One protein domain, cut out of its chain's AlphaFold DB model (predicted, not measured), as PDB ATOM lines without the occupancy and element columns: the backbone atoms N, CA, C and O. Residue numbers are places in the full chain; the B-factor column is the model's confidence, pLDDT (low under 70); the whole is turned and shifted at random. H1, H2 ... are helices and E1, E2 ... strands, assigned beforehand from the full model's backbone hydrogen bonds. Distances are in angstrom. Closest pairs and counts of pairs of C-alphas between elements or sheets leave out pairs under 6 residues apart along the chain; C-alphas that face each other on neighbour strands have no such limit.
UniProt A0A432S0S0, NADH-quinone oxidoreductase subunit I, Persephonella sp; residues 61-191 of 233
ATOM      1  N   HIS A  61     128.098 222.228 317.271       96.69
ATOM      2  CA  HIS A  61     128.394 223.612 317.592       96.69
ATOM      3  C   HIS A  61     128.511 224.437 316.307       96.69
ATOM      4  O   HIS A  61     129.085 223.982 315.321       96.69
ATOM      5  N   GLY A  62     128.009 225.662 316.346       96.62
ATOM      6  CA  GLY A  62     128.236 226.686 315.335       96.62
ATOM      7  C   GLY A  62     128.916 227.903 315.956       96.62
ATOM      8  O   GLY A  62     128.710 228.197 317.137       96.62
ATOM      9  N   LEU A  63     129.719 228.616 315.167       96.69
ATOM     10  CA  LEU A  63     130.349 229.876 315.553       96.69
ATOM     11  C   LEU A  63     129.721 231.040 314.774       96.69
ATOM     12  O   LEU A  63     130.023 231.247 313.610       96.69
ATOM     13  N   ARG A  64     128.853 231.816 315.416       95.12
ATOM     14  CA  ARG A  64     128.138 232.935 314.800       95.12
ATOM     15  C   ARG A  64     129.079 234.030 314.304       95.12
ATOM     16  O   ARG A  64     130.016 234.436 315.004       95.12
ATOM     17  N   ASN A  65     128.727 234.564 313.145       94.75
ATOM     18  CA  ASN A  65     129.309 235.772 312.585       94.75
ATOM     19  C   ASN A  65     128.508 237.015 312.976       94.75
ATOM     20  O   ASN A  65     127.367 236.926 313.439       94.75
ATOM     21  N   VAL A  66     129.144 238.174 312.842       93.88
ATOM     22  CA  VAL A  66     128.533 239.474 313.081       93.88
ATOM     23  C   VAL A  66     127.514 239.753 311.984       93.88
ATOM     24  O   VAL A  66     127.836 239.661 310.799       93.88
ATOM     25  N   ASP A  67     126.296 240.107 312.374       88.19
ATOM     26  CA  ASP A  67     125.170 240.350 311.464       88.19
ATOM     27  C   ASP A  67     124.517 241.736 311.660       88.19
ATOM     28  O   ASP A  67     123.714 242.145 310.816       88.19
ATOM     29  N   GLY A  68     124.910 242.486 312.698       84.50
ATOM     30  CA  GLY A  68     124.345 243.785 313.076       84.50
ATOM     31  C   GLY A  68     123.225 243.702 314.123       84.50
ATOM     32  O   GLY A  68     122.623 244.721 314.445       84.50
ATOM     33  N   THR A  69     122.912 242.506 314.633       83.81
ATOM     34  CA  THR A  69     121.905 242.262 315.687       83.81
ATOM     35  C   THR A  69     122.515 242.118 317.083       83.81
ATOM     36  O   THR A  69     121.854 241.673 318.026       83.81
ATOM     37  N   GLU A  70     123.803 242.418 317.220       83.50
ATOM     38  CA  GLU A  70     124.523 242.340 318.483       83.50
ATOM     39  C   GLU A  70     123.939 243.320 319.514       83.50
ATOM     40  O   GLU A  70     123.449 244.395 319.183       83.50
ATOM     41  N   LYS A  71     123.964 242.920 320.790       80.12
ATOM     42  CA  LYS A  71     123.514 243.766 321.906       80.12
ATOM     43  C   LYS A  71     124.620 244.734 322.322       80.12
ATOM     44  O   LYS A  71     125.786 244.389 322.177       80.12
ATOM     45  N   ASP A  72     124.270 245.834 322.983       79.19
ATOM     46  CA  ASP A  72     125.224 246.836 323.501       79.19
ATOM     47  C   ASP A  72     126.351 246.232 324.368       79.19
ATOM     48  O   ASP A  72     127.498 246.689 324.345       79.19
ATOM     49  N   ASP A  73     126.059 245.148 325.097       83.31
ATOM     50  CA  ASP A  73     127.048 244.412 325.894       83.31
ATOM     51  C   ASP A  73     128.217 243.876 325.046       83.31
ATOM     52  O   ASP A  73     129.342 243.750 325.537       83.31
ATOM     53  N   PHE A  74     127.975 243.569 323.769       87.44
ATOM     54  CA  PHE A  74     128.986 243.090 322.830       87.44
ATOM     55  C   PHE A  74     130.127 244.099 322.672       87.44
ATOM     56  O   PHE A  74     131.295 243.752 322.882       87.44
ATOM     57  N   ASP A  75     129.793 245.358 322.396       88.38
ATOM     58  CA  ASP A  75     130.770 246.427 322.183       88.38
ATOM     59  C   ASP A  75     131.552 246.739 323.460       88.38
ATOM     60  O   ASP A  75     132.770 246.970 323.426       88.38
ATOM     61  N   ALA A  76     130.884 246.663 324.616       90.75
ATOM     62  CA  ALA A  76     131.535 246.800 325.914       90.75
ATOM     63  C   ALA A  76     132.624 245.730 326.114       90.75
ATOM     64  O   ALA A  76     133.736 246.047 326.551       90.75
ATOM     65  N   TRP A  77     132.351 244.473 325.746       90.75
ATOM     66  CA  TRP A  77     133.331 243.386 325.816       90.75
ATOM     67  C   TRP A  77     134.475 243.533 324.805       90.75
ATOM     68  O   TRP A  77     135.637 243.344 325.184       90.75
ATOM     69  N   VAL A  78     134.177 243.902 323.555       91.56
ATOM     70  CA  VAL A  78     135.181 244.154 322.500       91.56
ATOM     71  C   VAL A  78     136.174 245.223 322.958       91.56
ATOM     72  O   VAL A  78     137.392 245.011 322.916       91.56
ATOM     73  N   LYS A  79     135.661 246.334 323.499       91.06
ATOM     74  CA  LYS A  79     136.474 247.419 324.059       91.06
ATOM     75  C   LYS A  79     137.279 246.958 325.275       91.06
ATOM     76  O   LYS A  79     138.484 247.206 325.344       91.06
ATOM     77  N   LYS A  80     136.643 246.251 326.218       91.44
ATOM     78  CA  LYS A  80     137.279 245.763 327.457       91.44
ATOM     79  C   LYS A  80     138.463 244.836 327.183       91.44
ATOM     80  O   LYS A  80     139.478 244.926 327.870       91.44
ATOM     81  N   LEU A  81     138.356 243.960 326.182       90.81
ATOM     82  CA  LEU A  81     139.406 242.994 325.845       90.81
ATOM     83  C   LEU A  81     140.398 243.487 324.777       90.81
ATOM     84  O   LEU A  81     141.329 242.747 324.441       90.81
ATOM     85  N   LYS A  82     140.253 244.733 324.298       91.44
ATOM     86  CA  LYS A  82     141.071 245.325 323.224       91.44
ATOM     87  C   LYS A  82     141.075 244.441 321.971       91.44
ATOM     88  O   LYS A  82     142.135 244.096 321.445       91.44
ATOM     89  N   ILE A  83     139.890 244.025 321.535       93.25
ATOM     90  CA  ILE A  83     139.694 243.250 320.304       93.25
ATOM     91  C   ILE A  83     139.449 244.223 319.147       93.25
ATOM     92  O   ILE A  83     138.873 245.291 319.358       93.25
ATOM     93  N   LYS A  84     139.899 243.880 317.934       91.88
ATOM     94  CA  LYS A  84     139.486 244.593 316.716       91.88
ATOM     95  C   LYS A  84     137.954 244.519 316.638       91.88
ATOM     96  O   LYS A  84     137.447 243.400 316.694       91.88
ATOM     97  N   PRO A  85     137.226 245.645 316.528       90.25
ATOM     98  CA  PRO A  85     135.793 245.606 316.265       90.25
ATOM     99  C   PRO A  85     135.527 244.726 315.038       90.25
ATOM    100  O   PRO A  85     136.084 245.021 313.975       90.25
ATOM    101  N   PRO A  86     134.793 243.614 315.194       90.94
ATOM    102  CA  PRO A  86     134.588 242.690 314.096       90.94
ATOM    103  C   PRO A  86     133.617 243.289 313.080       90.94
ATOM    104  O   PRO A  86     132.599 243.880 313.440       90.94
ATOM    105  N   GLU A  87     133.953 243.145 311.806       90.69
ATOM    106  CA  GLU A  87     133.120 243.602 310.694       90.69
ATOM    107  C   GLU A  87     131.999 242.596 310.395       90.69
ATOM    108  O   GLU A  87     132.035 241.444 310.830       90.69
ATOM    109  N   LYS A  88     130.985 243.012 309.629       90.94
ATOM    110  CA  LYS A  88     129.882 242.122 309.242       90.94
ATOM    111  C   LYS A  88     130.420 240.907 308.478       90.94
ATOM    112  O   LYS A  88     131.142 241.060 307.497       90.94
ATOM    113  N   GLY A  89     130.050 239.706 308.917       88.62
ATOM    114  CA  GLY A  89     130.576 238.444 308.390       88.62
ATOM    115  C   GLY A  89     131.865 237.950 309.061       88.62
ATOM    116  O   GLY A  89     132.215 236.786 308.891       88.62
ATOM    117  N   GLU A  90     132.547 238.766 309.872       91.62
ATOM    118  CA  GLU A  90     133.602 238.269 310.761       91.62
ATOM    119  C   GLU A  90     132.987 237.577 311.988       91.62
ATOM    120  O   GLU A  90     131.843 237.812 312.375       91.62
ATOM    121  N   THR A  91     133.754 236.704 312.633       92.06
ATOM    122  CA  THR A  91     133.294 235.980 313.824       92.06
ATOM    123  C   THR A  91     132.957 236.914 314.995       92.06
ATOM    124  O   THR A  91     133.719 237.820 315.327       92.06
ATOM    125  N   ARG A  92     131.872 236.616 315.725       93.88
ATOM    126  CA  ARG A  92     131.530 237.283 317.001       93.88
ATOM    127  C   ARG A  92     132.450 236.902 318.166       93.88
ATOM    128  O   ARG A  92     132.271 237.359 319.299       93.88
ATOM    129  N   CYS A  93     133.374 235.971 317.955       94.88
ATOM    130  CA  CYS A  93     134.227 235.462 319.015       94.88
ATOM    131  C   CYS A  93     135.333 236.459 319.379       94.88
ATOM    132  O   CYS A  93     136.217 236.767 318.585       94.88
ATOM    133  N   ILE A  94     135.336 236.882 320.640       94.75
ATOM    134  CA  ILE A  94     136.324 237.807 321.219       94.75
ATOM    135  C   ILE A  94     137.509 237.096 321.898       94.75
ATOM    136  O   ILE A  94     138.241 237.701 322.678       94.75
ATOM    137  N   ALA A  95     137.670 235.788 321.668       95.56
ATOM    138  CA  ALA A  95     138.739 234.956 322.231       95.56
ATOM    139  C   ALA A  95     138.913 235.050 323.771       95.56
ATOM    140  O   ALA A  95     140.018 234.879 324.285       95.56
ATOM    141  N   CYS A  96     137.828 235.285 324.524       94.94
ATOM    142  CA  CYS A  96     137.862 235.411 325.991       94.94
ATOM    143  C   CYS A  96     138.128 234.089 326.733       94.94
ATOM    144  O   CYS A  96     138.473 234.109 327.911       94.94
ATOM    145  N   LYS A  97     137.958 232.948 326.050       96.50
ATOM    146  CA  LYS A  97     138.105 231.577 326.578       96.50
ATOM    147  C   LYS A  97     137.118 231.174 327.683       96.50
ATOM    148  O   LYS A  97     137.324 230.153 328.328       96.50
ATOM    149  N   PHE A  98     136.007 231.889 327.863       96.62
ATOM    150  CA  PHE A  98     134.976 231.482 328.833       96.62
ATOM    151  C   PHE A  98     134.291 230.170 328.452       96.62
ATOM    152  O   PHE A  98     134.028 229.348 329.322       96.62
ATOM    153  N   CYS A  99     134.083 229.920 327.157       96.75
ATOM    154  CA  CYS A  99     133.574 228.633 326.680       96.75
ATOM    155  C   CYS A  99     134.520 227.470 327.012       96.75
ATOM    156  O   CYS A  99     134.052 226.399 327.388       96.75
ATOM    157  N   GLN A 100     135.832 227.697 326.914       97.44
ATOM    158  CA  GLN A 100     136.849 226.719 327.287       97.44
ATOM    159  C   GLN A 100     136.863 226.490 328.803       97.44
ATOM    160  O   GLN A 100     136.868 225.345 329.232       97.44
ATOM    161  N   ALA A 101     136.801 227.558 329.604       97.38
ATOM    162  CA  ALA A 101     136.780 227.468 331.065       97.38
ATOM    163  C   ALA A 101     135.511 226.789 331.616       97.38
ATOM    164  O   ALA A 101     135.583 226.064 332.600       97.38
ATOM    165  N   ALA A 102     134.357 227.007 330.983       97.50
ATOM    166  CA  ALA A 102     133.090 226.391 331.381       97.50
ATOM    167  C   ALA A 102     132.939 224.936 330.908       97.50
ATOM    168  O   ALA A 102     132.017 224.239 331.331       97.50
ATOM    169  N   CYS A 103     133.791 224.479 329.989       97.50
ATOM    170  CA  CYS A 103     133.700 223.132 329.456       97.50
ATOM    171  C   CYS A 103     134.171 222.106 330.498       97.50
ATOM    172  O   CYS A 103     135.275 222.251 331.020       97.50
ATOM    173  N   PRO A 104     133.417 221.014 330.734       97.12
ATOM    174  CA  PRO A 104     133.886 219.911 331.576       97.12
ATOM    175  C   PRO A 104     135.133 219.211 331.014       97.12
ATOM    176  O   PRO A 104     135.844 218.532 331.748       97.12
ATOM    177  N   VAL A 105     135.398 219.379 329.711       97.50
ATOM    178  CA  VAL A 105     136.581 218.872 329.007       97.50
ATOM    179  C   VAL A 105     137.255 220.047 328.273       97.50
ATOM    180  O   VAL A 105     137.091 220.201 327.064       97.50
ATOM    181  N   PRO A 106     137.993 220.929 328.969       96.06
ATOM    182  CA  PRO A 106     138.523 222.170 328.387       96.06
ATOM    183  C   PRO A 106     139.481 221.937 327.206       96.06
ATOM    184  O   PRO A 106     139.605 222.795 326.330       96.06
ATOM    185  N   ASP A 107     140.104 220.759 327.141       95.94
ATOM    186  CA  ASP A 107     141.031 220.349 326.081       95.94
ATOM    187  C   ASP A 107     140.355 220.079 324.729       95.94
ATOM    188  O   ASP A 107     141.045 219.768 323.754       95.94
ATOM    189  N   ILE A 108     139.022 220.162 324.638       96.44
ATOM    190  CA  ILE A 108     138.353 220.126 323.330       96.44
ATOM    191  C   ILE A 108     138.597 221.407 322.534       96.44
ATOM    192  O   ILE A 108     138.448 221.386 321.319       96.44
ATOM    193  N   PHE A 109     138.939 222.511 323.202       97.62
ATOM    194  CA  PHE A 109     139.082 223.823 322.586       97.62
ATOM    195  C   PHE A 109     140.548 224.193 322.359       97.62
ATOM    196  O   PHE A 109     141.349 224.241 323.292       97.62
ATOM    197  N   GLU A 110     140.867 224.609 321.137       97.56
ATOM    198  CA  GLU A 110     142.090 225.346 320.832       97.56
ATOM    199  C   GLU A 110     141.720 226.771 320.415       97.56
ATOM    200  O   GLU A 110     141.320 227.016 319.278       97.56
ATOM    201  N   ILE A 111     141.840 227.719 321.349       97.19
ATOM    202  CA  ILE A 111     141.499 229.128 321.118       97.19
ATOM    203  C   ILE A 111     142.759 229.983 321.252       97.19
ATOM    204  O   ILE A 111     143.349 230.088 322.337       97.19
ATOM    205  N   LYS A 112     143.164 230.627 320.155       96.56
ATOM    206  CA  LYS A 112     144.331 231.519 320.095       96.56
ATOM    207  C   LYS A 112     143.935 232.862 319.497       96.56
ATOM    208  O   LYS A 112     143.204 232.923 318.513       96.56
ATOM    209  N   ALA A 113     144.443 233.935 320.091       95.06
ATOM    210  CA  ALA A 113     144.311 235.288 319.569       95.06
ATOM    211  C   ALA A 113     145.695 235.821 319.206       95.06
ATOM    212  O   ALA A 113     146.643 235.636 319.975       95.06
ATOM    213  N   LYS A 114     145.795 236.517 318.076       94.12
ATOM    214  CA  LYS A 114     147.006 237.229 317.661       94.12
ATOM    215  C   LYS A 114     146.812 238.729 317.817       94.12
ATOM    216  O   LYS A 114     145.697 239.232 317.686       94.12
ATOM    217  N   LYS A 115     147.890 239.448 318.119       92.94
ATOM    218  CA  LYS A 115     147.892 240.910 318.012       92.94
ATOM    219  C   LYS A 115     148.017 241.283 316.539       92.94
ATOM    220  O   LYS A 115     148.765 240.630 315.816       92.94
ATOM    221  N   LEU A 116     147.282 242.301 316.113       88.81
ATOM    222  CA  LEU A 116     147.433 242.870 314.780       88.81
ATOM    223  C   LEU A 116     148.783 243.582 314.671       88.81
ATOM    224  O   LEU A 116     149.087 244.466 315.475       88.81
ATOM    225  N   ASP A 117     149.564 243.183 313.670       87.19
ATOM    226  CA  ASP A 117     150.827 243.817 313.298       87.19
ATOM    227  C   ASP A 117     150.552 244.883 312.233       87.19
ATOM    228  O   ASP A 117     150.682 244.666 311.032       87.19
ATOM    229  N   VAL A 118     150.019 246.009 312.696       89.00
ATOM    230  CA  VAL A 118     149.744 247.195 311.876       89.00
ATOM    231  C   VAL A 118     150.667 248.333 312.323       89.00
ATOM    232  O   VAL A 118     151.176 248.290 313.444       89.00
ATOM    233  N   PRO A 119     150.908 249.365 311.497       90.62
ATOM    234  CA  PRO A 119     151.684 250.530 311.916       90.62
ATOM    235  C   PRO A 119     151.098 251.194 313.172       90.62
ATOM    236  O   PRO A 119     149.889 251.143 313.394       90.62
ATOM    237  N   LYS A 120     151.943 251.854 313.976       87.50
ATOM    238  CA  LYS A 120     151.524 252.521 315.228       87.50
ATOM    239  C   LYS A 120     150.419 253.560 315.028       87.50
ATOM    240  O   LYS A 120     149.605 253.745 315.927       87.50
ATOM    241  N   ASP A 121     150.384 254.187 313.858       88.69
ATOM    242  CA  ASP A 121     149.408 255.222 313.508       88.69
ATOM    243  C   ASP A 121     148.053 254.639 313.064       88.69
ATOM    244  O   ASP A 121     147.089 255.372 312.852       88.69
ATOM    245  N   HIS A 122     147.950 253.313 312.918       87.44
ATOM    246  CA  HIS A 122     146.720 252.656 312.498       87.44
ATOM    247  C   HIS A 122     145.716 252.543 313.668       87.44
ATOM    248  O   HIS A 122     146.098 252.098 314.755       87.44
ATOM    249  N   PRO A 123     144.408 252.813 313.462       86.25
ATOM    250  CA  PRO A 123     143.384 252.773 314.520       86.25
ATOM    251  C   PRO A 123     143.263 251.436 315.265       86.25
ATOM    252  O   PRO A 123     142.759 251.375 316.385       86.25
ATOM    253  N   HIS A 124     143.708 250.346 314.639       87.12
ATOM    254  CA  HIS A 124     143.660 248.994 315.204       87.12
ATOM    255  C   HIS A 124     145.001 248.504 315.772       87.12
ATOM    256  O   HIS A 124     145.143 247.316 316.069       87.12
ATOM    257  N   TYR A 125     145.983 249.394 315.938       87.62
ATOM    258  CA  TYR A 125     147.274 249.046 316.524       87.62
ATOM    259  C   TYR A 125     147.132 248.464 317.934       87.62
ATOM    260  O   TYR A 125     146.455 249.009 318.805       87.62
ATOM    261  N   GLY A 126     147.781 247.321 318.167       85.62
ATOM    262  CA  GLY A 126     147.770 246.640 319.462       85.62
ATOM    263  C   GLY A 126     146.453 245.943 319.822       85.62
ATOM    264  O   GLY A 126     146.385 245.325 320.893       85.62
ATOM    265  N   LEU A 127     145.438 245.993 318.950       92.25
ATOM    266  CA  LEU A 127     144.216 245.207 319.104       92.25
ATOM    267  C   LEU A 127     144.473 243.736 318.768       92.25
ATOM    268  O   LEU A 127     145.381 243.385 318.010       92.25
ATOM    269  N   LYS A 128     143.673 242.854 319.365       93.75
ATOM    270  CA  LYS A 128     143.735 241.411 319.128       93.75
ATOM    271  C   LYS A 128     142.652 240.976 318.151       93.75
ATOM    272  O   LYS A 128     141.566 241.542 318.131       93.75
ATOM    273  N   VAL A 129     142.935 239.921 317.404       93.12
ATOM    274  CA  VAL A 129     141.976 239.221 316.548       93.12
ATOM    275  C   VAL A 129     142.052 237.725 316.833       93.12
ATOM    276  O   VAL A 129     143.114 237.205 317.195       93.12
ATOM    277  N   LEU A 130     140.921 237.034 316.710       94.62
ATOM    278  CA  LEU A 130     140.890 235.580 316.790       94.62
ATOM    279  C   LEU A 130     141.709 234.989 315.637       94.62
ATOM    280  O   LEU A 130     141.468 235.293 314.471       94.62
ATOM    281  N   ASP A 131     142.662 234.131 315.975       94.62
ATOM    282  CA  ASP A 131     143.496 233.440 314.998       94.62
ATOM    283  C   ASP A 131     142.985 232.015 314.786       94.62
ATOM    284  O   ASP A 131     142.514 231.672 313.701       94.62
ATOM    285  N   VAL A 132     142.965 231.232 315.868       96.62
ATOM    286  CA  VAL A 132     142.562 229.823 315.867       96.62
ATOM    287  C   VAL A 132     141.364 229.633 316.780       96.62
ATOM    288  O   VAL A 132     141.363 230.112 317.918       96.62
ATOM    289  N   PHE A 133     140.370 228.905 316.281       97.50
ATOM    290  CA  PHE A 133     139.277 228.351 317.065       97.50
ATOM    291  C   PHE A 133     138.988 226.954 316.533       97.50
ATOM    292  O   PHE A 133     138.251 226.803 315.564       97.50
ATOM    293  N   ASN A 134     139.595 225.945 317.155       97.31
ATOM    294  CA  ASN A 134     139.316 224.551 316.833       97.31
ATOM    295  C   ASN A 134     138.537 223.900 317.970       97.31
ATOM    296  O   ASN A 134     138.758 224.209 319.146       97.31
ATOM    297  N   MET A 135     137.656 222.974 317.608       96.50
ATOM    298  CA  MET A 135     136.912 222.152 318.548       96.50
ATOM    299  C   MET A 135     137.010 220.673 318.177       96.50
ATOM    300  O   MET A 135     136.628 220.287 317.076       96.50
ATOM    301  N   ASP A 136     137.466 219.839 319.109       96.56
ATOM    302  CA  ASP A 136     137.436 218.379 318.984       96.56
ATOM    303  C   ASP A 136     136.100 217.827 319.500       96.56
ATOM    304  O   ASP A 136     135.894 217.639 320.705       96.56
ATOM    305  N   LEU A 137     135.178 217.543 318.579       95.19
ATOM    306  CA  LEU A 137     133.894 216.936 318.916       95.19
ATOM    307  C   LEU A 137     134.046 215.510 319.455       95.19
ATOM    308  O   LEU A 137     133.147 215.037 320.143       95.19
ATOM    309  N   GLY A 138     135.172 214.830 319.204       93.81
ATOM    310  CA  GLY A 138     135.427 213.454 319.655       93.81
ATOM    311  C   GLY A 138     135.551 213.311 321.169       93.81
ATOM    312  O   GLY A 138     135.585 212.196 321.689       93.81
ATOM    313  N   LYS A 139     135.634 214.439 321.873       94.75
ATOM    314  CA  LYS A 139     135.681 214.540 323.332       94.75
ATOM    315  C   LYS A 139     134.495 215.326 323.902       94.75
ATOM    316  O   LYS A 139     134.354 215.423 325.119       94.75
ATOM    317  N   CYS A 140     133.677 215.937 323.047       95.69
ATOM    318  CA  CYS A 140     132.589 216.799 323.478       95.69
ATOM    319  C   CYS A 140     131.422 215.970 324.022       95.69
ATOM    320  O   CYS A 140     131.023 214.971 323.432       95.69
ATOM    321  N   MET A 141     130.840 216.417 325.137       95.56
ATOM    322  CA  MET A 141     129.678 215.777 325.765       95.56
ATOM    323  C   MET A 141     128.347 216.490 325.473       95.56
ATOM    324  O   MET A 141     127.336 216.166 326.087       95.56
ATOM    325  N   PHE A 142     128.353 217.496 324.589       96.00
ATOM    326  CA  PHE A 142     127.162 218.236 324.136       96.00
ATOM    327  C   PHE A 142     126.301 218.834 325.266       96.00
ATOM    328  O   PHE A 142     125.093 219.022 325.138       96.00
ATOM    329  N   CYS A 143     126.930 219.185 326.392       96.00
ATOM    330  CA  CYS A 143     126.229 219.709 327.562       96.00
ATOM    331  C   CYS A 143     125.750 221.159 327.410       96.00
ATOM    332  O   CYS A 143     124.980 221.613 328.245       96.00
ATOM    333  N   GLY A 144     126.203 221.916 326.404       95.44
ATOM    334  CA  GLY A 144     125.845 223.324 326.173       95.44
ATOM    335  C   GLY A 144     126.283 224.332 327.238       95.44
ATOM    336  O   GLY A 144     125.783 225.449 327.258       95.44
ATOM    337  N   LEU A 145     127.228 223.995 328.120       96.81
ATOM    338  CA  LEU A 145     127.774 224.977 329.071       96.81
ATOM    339  C   LEU A 145     128.566 226.088 328.365       96.81
ATOM    340  O   LEU A 145     128.536 227.241 328.785       96.81
ATOM    341  N   CYS A 146     129.227 225.762 327.253       96.25
ATOM    342  CA  CYS A 146     129.985 226.719 326.451       96.25
ATOM    343  C   CYS A 146     129.104 227.811 325.820       96.25
ATOM    344  O   CYS A 146     129.563 228.948 325.703       96.25
ATOM    345  N   THR A 147     127.861 227.490 325.443       94.50
ATOM    346  CA  THR A 147     126.916 228.445 324.843       94.50
ATOM    347  C   THR A 147     126.347 229.394 325.893       94.50
ATOM    348  O   THR A 147     126.218 230.585 325.632       94.50
ATOM    349  N   LEU A 148     126.100 228.892 327.107       92.50
ATOM    350  CA  LEU A 148     125.632 229.694 328.241       92.50
ATOM    351  C   LEU A 148     126.725 230.599 328.816       92.50
ATOM    352  O   LEU A 148     126.450 231.722 329.224       92.50
ATOM    353  N   ALA A 149     127.972 230.129 328.837       95.56
ATOM    354  CA  ALA A 149     129.101 230.897 329.355       95.56
ATOM    355  C   ALA A 149     129.592 231.993 328.394       95.56
ATOM    356  O   ALA A 149     130.401 232.839 328.778       95.56
ATOM    357  N   CYS A 150     129.175 231.958 327.125       93.31
ATOM    358  CA  CYS A 150     129.675 232.879 326.119       93.31
ATOM    359  C   CYS A 150     129.047 234.276 326.276       93.31
ATOM    360  O   CYS A 150     127.848 234.424 326.045       93.31
ATOM    361  N   PRO A 151     129.836 235.330 326.560       91.50
ATOM    362  CA  PRO A 151     129.286 236.662 326.805       91.50
ATOM    363  C   PRO A 151     128.757 237.323 325.526       91.50
ATOM    364  O   PRO A 151     127.854 238.147 325.583       91.50
ATOM    365  N   THR A 152     129.308 236.957 324.365       90.88
ATOM    366  CA  THR A 152     128.901 237.486 323.053       90.88
ATOM    367  C   THR A 152     127.965 236.551 322.296       90.88
ATOM    368  O   THR A 152     127.610 236.833 321.153       90.88
ATOM    369  N   ILE A 153     127.590 235.418 322.907       90.50
ATOM    370  CA  ILE A 153     126.766 234.370 322.288       90.50
ATOM    371  C   ILE A 153     127.331 233.979 320.904       90.50
ATOM    372  O   ILE A 153     126.604 233.802 319.928       90.50
ATOM    373  N   CYS A 154     128.663 233.906 320.786       93.75
ATOM    374  CA  CYS A 154     129.312 233.545 319.527       93.75
ATOM    375  C   CYS A 154     129.229 232.045 319.252       93.75
ATOM    376  O   CYS A 154     129.087 231.654 318.106       93.75
ATOM    377  N   ILE A 155     129.293 231.202 320.280       95.50
ATOM    378  CA  ILE A 155     129.155 229.754 320.138       95.50
ATOM    379  C   ILE A 155     127.722 229.344 320.463       95.50
ATOM    380  O   ILE A 155     127.187 229.707 321.510       95.50
ATOM    381  N   ILE A 156     127.112 228.580 319.564       94.62
ATOM    382  CA  ILE A 156     125.741 228.082 319.687       94.62
ATOM    383  C   ILE A 156     125.691 226.581 319.423       94.62
ATOM    384  O   ILE A 156     126.584 226.035 318.781       94.62
ATOM    385  N   HIS A 157     124.642 225.927 319.909       95.62
ATOM    386  CA  HIS A 157     124.264 224.600 319.439       95.62
ATOM    387  C   HIS A 157     123.287 224.744 318.273       95.62
ATOM    388  O   HIS A 157     122.464 225.656 318.269       95.62
ATOM    389  N   THR A 158     123.394 223.838 317.308       93.94
ATOM    390  CA  THR A 158     122.509 223.747 316.143       93.94
ATOM    391  C   THR A 158     121.590 222.532 316.253       93.94
ATOM    392  O   THR A 158     121.644 221.774 317.224       93.94
ATOM    393  N   ASP A 159     120.747 222.342 315.245       91.94
ATOM    394  CA  ASP A 159     119.855 221.195 315.089       91.94
ATOM    395  C   ASP A 159     120.525 219.975 314.441       91.94
ATOM    396  O   ASP A 159     119.956 218.890 314.433       91.94
ATOM    397  N   ILE A 160     121.740 220.128 313.918       92.69
ATOM    398  CA  ILE A 160     122.448 219.051 313.234       92.69
ATOM    399  C   ILE A 160     122.895 218.007 314.275       92.69
ATOM    400  O   ILE A 160     123.543 218.340 315.267       92.69
ATOM    401  N   TYR A 161     122.573 216.734 314.057       91.62
ATOM    402  CA  TYR A 161     123.015 215.615 314.908       91.62
ATOM    403  C   TYR A 161     123.776 214.529 314.137       91.62
ATOM    404  O   TYR A 161     124.556 213.785 314.733       91.62
ATOM    405  N   ASP A 162     123.631 214.489 312.813       89.62
ATOM    406  CA  ASP A 162     124.275 213.506 311.943       89.62
ATOM    407  C   ASP A 162     125.711 213.917 311.590       89.62
ATOM    408  O   ASP A 162     126.005 214.478 310.537       89.62
ATOM    409  N   LEU A 163     126.629 213.645 312.517       87.06
ATOM    410  CA  LEU A 163     128.048 214.022 312.439       87.06
ATOM    411  C   LEU A 163     129.005 212.873 312.112       87.06
ATOM    412  O   LEU A 163     130.229 213.033 312.172       87.06
ATOM    413  N   SER A 164     128.465 211.693 311.826       90.94
ATOM    414  CA  SER A 164     129.260 210.489 311.611       90.94
ATOM    415  C   SER A 164     130.269 210.690 310.479       90.94
ATOM    416  O   SER A 164     129.933 211.090 309.369       90.94
ATOM    417  N   THR A 165     131.535 210.383 310.755       92.62
ATOM    418  CA  THR A 165     132.627 210.468 309.779       92.62
ATOM    419  C   THR A 165     133.559 209.274 309.932       92.62
ATOM    420  O   THR A 165     133.738 208.741 311.026       92.62
ATOM    421  N   TYR A 166     134.174 208.861 308.827       93.94
ATOM    422  CA  TYR A 166     135.022 207.668 308.749       93.94
ATOM    423  C   TYR A 166     136.388 207.820 309.429       93.94
ATOM    424  O   TYR A 166     137.124 206.845 309.563       93.94
ATOM    425  N   SER A 167     136.766 209.033 309.845       95.19
ATOM    426  CA  SER A 167     138.060 209.283 310.479       95.19
ATOM    427  C   SER A 167     137.927 210.162 311.714       95.19
ATOM    428  O   SER A 167     137.151 211.114 311.739       95.19
ATOM    429  N   ARG A 168     138.768 209.909 312.723       91.25
ATOM    430  CA  ARG A 168     138.803 210.724 313.946       91.25
ATOM    431  C   ARG A 168     139.123 212.196 313.664       91.25
ATOM    432  O   ARG A 168     138.601 213.075 314.333       91.25
ATOM    433  N   ARG A 169     139.935 212.474 312.637       91.75
ATOM    434  CA  ARG A 169     140.254 213.847 312.205       91.75
ATOM    435  C   ARG A 169     139.022 214.617 311.729       91.75
ATOM    436  O   ARG A 169     138.993 215.830 311.883       91.75
ATOM    437  N   GLY A 170     138.010 213.931 311.196       92.62
ATOM    438  CA  GLY A 170     136.768 214.570 310.762       92.62
ATOM    439  C   GLY A 170     135.934 215.155 311.910       92.62
ATOM    440  O   GLY A 170     135.064 215.974 311.645       92.62
ATOM    441  N   TRP A 171     136.218 214.786 313.166       93.62
ATOM    442  CA  TRP A 171     135.538 215.323 314.353       93.62
ATOM    443  C   TRP A 171     136.157 216.635 314.855       93.62
ATOM    444  O   TRP A 171     135.596 217.271 315.746       93.62
ATOM    445  N   VAL A 172     137.301 217.052 314.305       95.81
ATOM    446  CA  VAL A 172     137.917 218.339 314.640       95.81
ATOM    447  C   VAL A 172     137.378 219.400 313.688       95.81
ATOM    448  O   VAL A 172     137.656 219.380 312.484       95.81
ATOM    449  N   LEU A 173     136.588 220.322 314.231       96.25
ATOM    450  CA  LEU A 173     136.024 221.442 313.491       96.25
ATOM    451  C   LEU A 173     136.887 222.683 313.679       96.25
ATOM    452  O   LEU A 173     137.195 223.067 314.806       96.25
ATOM    453  N   ASP A 174     137.257 223.294 312.562       96.81
ATOM    454  CA  ASP A 174     137.944 224.579 312.507       96.81
ATOM    455  C   ASP A 174     136.940 225.742 312.559       96.81
ATOM    456  O   ASP A 174     135.716 225.567 312.493       96.81
ATOM    457  N   LYS A 175     137.479 226.955 312.691       95.81
ATOM    458  CA  LYS A 175     136.711 228.199 312.779       95.81
ATOM    459  C   LYS A 175     135.782 228.355 311.575       95.81
ATOM    460  O   LYS A 175     134.630 228.745 311.737       95.81
ATOM    461  N   GLU A 176     136.270 228.042 310.380       95.75
ATOM    462  CA  GLU A 176     135.561 228.207 309.116       95.75
ATOM    463  C   GLU A 176     134.377 227.237 308.991       95.75
ATOM    464  O   GLU A 176     133.290 227.647 308.589       95.75
ATOM    465  N   LYS A 177     134.541 225.964 309.366       95.94
ATOM    466  CA  LYS A 177     133.447 224.980 309.394       95.94
ATOM    467  C   LYS A 177     132.399 225.347 310.429       95.94
ATOM    468  O   LYS A 177     131.214 225.322 310.113       95.94
ATOM    469  N   LEU A 178     132.822 225.711 311.641       96.94
ATOM    470  CA  LEU A 178     131.902 226.144 312.696       96.94
ATOM    471  C   LEU A 178     131.106 227.380 312.263       96.94
ATOM    472  O   LEU A 178     129.914 227.474 312.546       96.94
ATOM    473  N   SER A 179     131.757 228.307 311.564       96.25
ATOM    474  CA  SER A 179     131.132 229.506 311.011       96.25
ATOM    475  C   SER A 179     130.070 229.168 309.964       96.25
ATOM    476  O   SER A 179     128.916 229.563 310.112       96.25
ATOM    477  N   LYS A 180     130.399 228.300 309.000       95.69
ATOM    478  CA  LYS A 180     129.435 227.800 308.004       95.69
ATOM    479  C   LYS A 180     128.236 227.092 308.634       95.69
ATOM    480  O   LYS A 180     127.114 227.298 308.191       95.69
ATOM    481  N   ILE A 181     128.469 226.277 309.666       95.94
ATOM    482  CA  ILE A 181     127.406 225.581 310.405       95.94
ATOM    483  C   ILE A 181     126.461 226.585 311.079       95.94
ATOM    484  O   ILE A 181     125.247 226.400 311.051       95.94
ATOM    485  N   ALA A 182     126.997 227.652 311.679       95.31
ATOM    486  CA  ALA A 182     126.168 228.684 312.291       95.31
ATOM    487  C   ALA A 182     125.368 229.480 311.256       95.31
ATOM    488  O   ALA A 182     124.185 229.719 311.482       95.31
ATOM    489  N   ASP A 183     125.993 229.874 310.146       94.44
ATOM    490  CA  ASP A 183     125.320 230.631 309.088       94.44
ATOM    491  C   ASP A 183     124.178 229.814 308.463       94.44
ATOM    492  O   ASP A 183     123.073 230.333 308.308       94.44
ATOM    493  N   ASP A 184     124.406 228.525 308.187       94.50
ATOM    494  CA  ASP A 184     123.372 227.593 307.719       94.50
ATOM    495  C   ASP A 184     122.219 227.465 308.727       94.50
ATOM    496  O   ASP A 184     121.048 227.618 308.373       94.50
ATOM    497  N   PHE A 185     122.537 227.258 310.008       93.19
ATOM    498  CA  PHE A 185     121.525 227.154 311.056       93.19
ATOM    499  C   PHE A 185     120.693 228.435 311.193       93.19
ATOM    500  O   PHE A 185     119.468 228.371 311.293       93.19
ATOM    501  N   ILE A 186     121.332 229.608 311.176       90.81
ATOM    502  CA  ILE A 186     120.637 230.899 311.262       90.81
ATOM    503  C   ILE A 186     119.767 231.124 310.022       90.81
ATOM    504  O   ILE A 186     118.641 231.597 310.162       90.81
ATOM    505  N   ALA A 187     120.243 230.756 308.831       92.12
ATOM    506  CA  ALA A 187     119.469 230.878 307.600       92.12
ATOM    507  C   ALA A 187     118.213 229.991 307.609       92.12
ATOM    508  O   ALA A 187     117.153 230.437 307.176       92.12
ATOM    509  N   ARG A 188     118.316 228.757 308.124       90.69
ATOM    510  CA  ARG A 188     117.189 227.812 308.184       90.69
ATOM    511  C   ARG A 188     116.230 228.087 309.342       90.69
ATOM    512  O   ARG A 188     115.023 228.003 309.155       90.69
ATOM    513  N   ARG A 189     116.758 228.382 310.536       88.19
ATOM    514  CA  ARG A 189     116.003 228.358 311.808       88.19
ATOM    515  C   ARG A 189     116.169 229.610 312.675       88.19
ATOM    516  O   ARG A 189     115.604 229.686 313.763       88.19
ATOM    517  N   GLY A 190     116.909 230.624 312.228       81.06
ATOM    518  CA  GLY A 190     117.224 231.813 313.035       81.06
ATOM    519  C   GLY A 190     116.018 232.678 313.424       81.06
ATOM    520  O   GLY A 190     116.102 233.439 314.387       81.06
ATOM    521  N   SER A 191     114.894 232.562 312.709       80.31
ATOM    522  CA  SER A 191     113.642 233.271 313.009       80.31
ATOM    523  C   SER A 191     112.743 232.555 314.017       80.31
ATOM    524  O   SER A 191     111.728 233.123 314.431       80.31
TER     525      SER A 191
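AT A GLANCE: This is residues 61 to 191 of the 233 residues of the protein "NADH-quinone oxidoreductase subunit I" of Persephonella sp (UniProt A0A432S0S0). A long hairpin of two strands, E2 and E3, runs along the longest axis, with the link 116 to 127 lengthening it at one end and H4 near the other; beside it, the short strand pair E1 and E4 lies between H5 and H3, with H2 next to H3. H5 starts beside E3 and runs away across the hairpin's direction. The printed part has 131 residues, with five named helices and four named strands in the order E1 H1 H2 E2 E3 H3 E4 H4 H5; both two-strand sheets are antiparallel, and the class is mixed, with under half of the residues in named elements. It is compact, with a radius of gyration of the C-alphas of 15.1 A, and elongated, 50 by 32 by 23 A.

IN THESE COORDINATES: E2, residues 109 to 115, is 19.8 A long, and E3, residues 128 to 136, 23.9 A. E1 is residues 61 to 63, from C-alpha 61 at (128.394, 223.612, 317.592), and E4 155 to 157. H5, residues 175 to 189, is 20.7 A long, ending at (116.003, 228.358, 311.808). H1 is residues 72 to 81, 14.9 A; H2 98 to 102, H3 145 to 148, H4 168 to 171.

HOW THE PARTS SIT: In the E2 and E3 hairpin, N 110 and O 134 are 2.9 A apart. In E1 and E4, N 62 and O 156 are 2.8 A apart. The closest C-alphas of E3 and H5, Phe 133 and Lys 175, are 5.0 A apart; of E1 and H5, Gly 62 and Ala 182, 4.2 A; of H3 and E4, Thr 147 and Ile 156, 5.3 A; of E3 and H4, Asp 136 and Trp 171, 5.9 A. H2 and H3 touch, at Cys 99 and Cys 146, C-alphas 4.1 A apart. H1 and E3 are only just apart, 8.1 A at the closest. H1, H2 and H5 have every O i to N i+4 pair within hydrogen-bond range; H3 and H4 are too short for one.

THE WHOLE: The C-alphas of Asp 121 and Tyr 166 are the farthest apart, 49.9 A. The printed part has no cut. The links H1 to H2 and E2 to E3 are long. Mean pLDDT of the printed part is 92.8, and no printed residue is under 70.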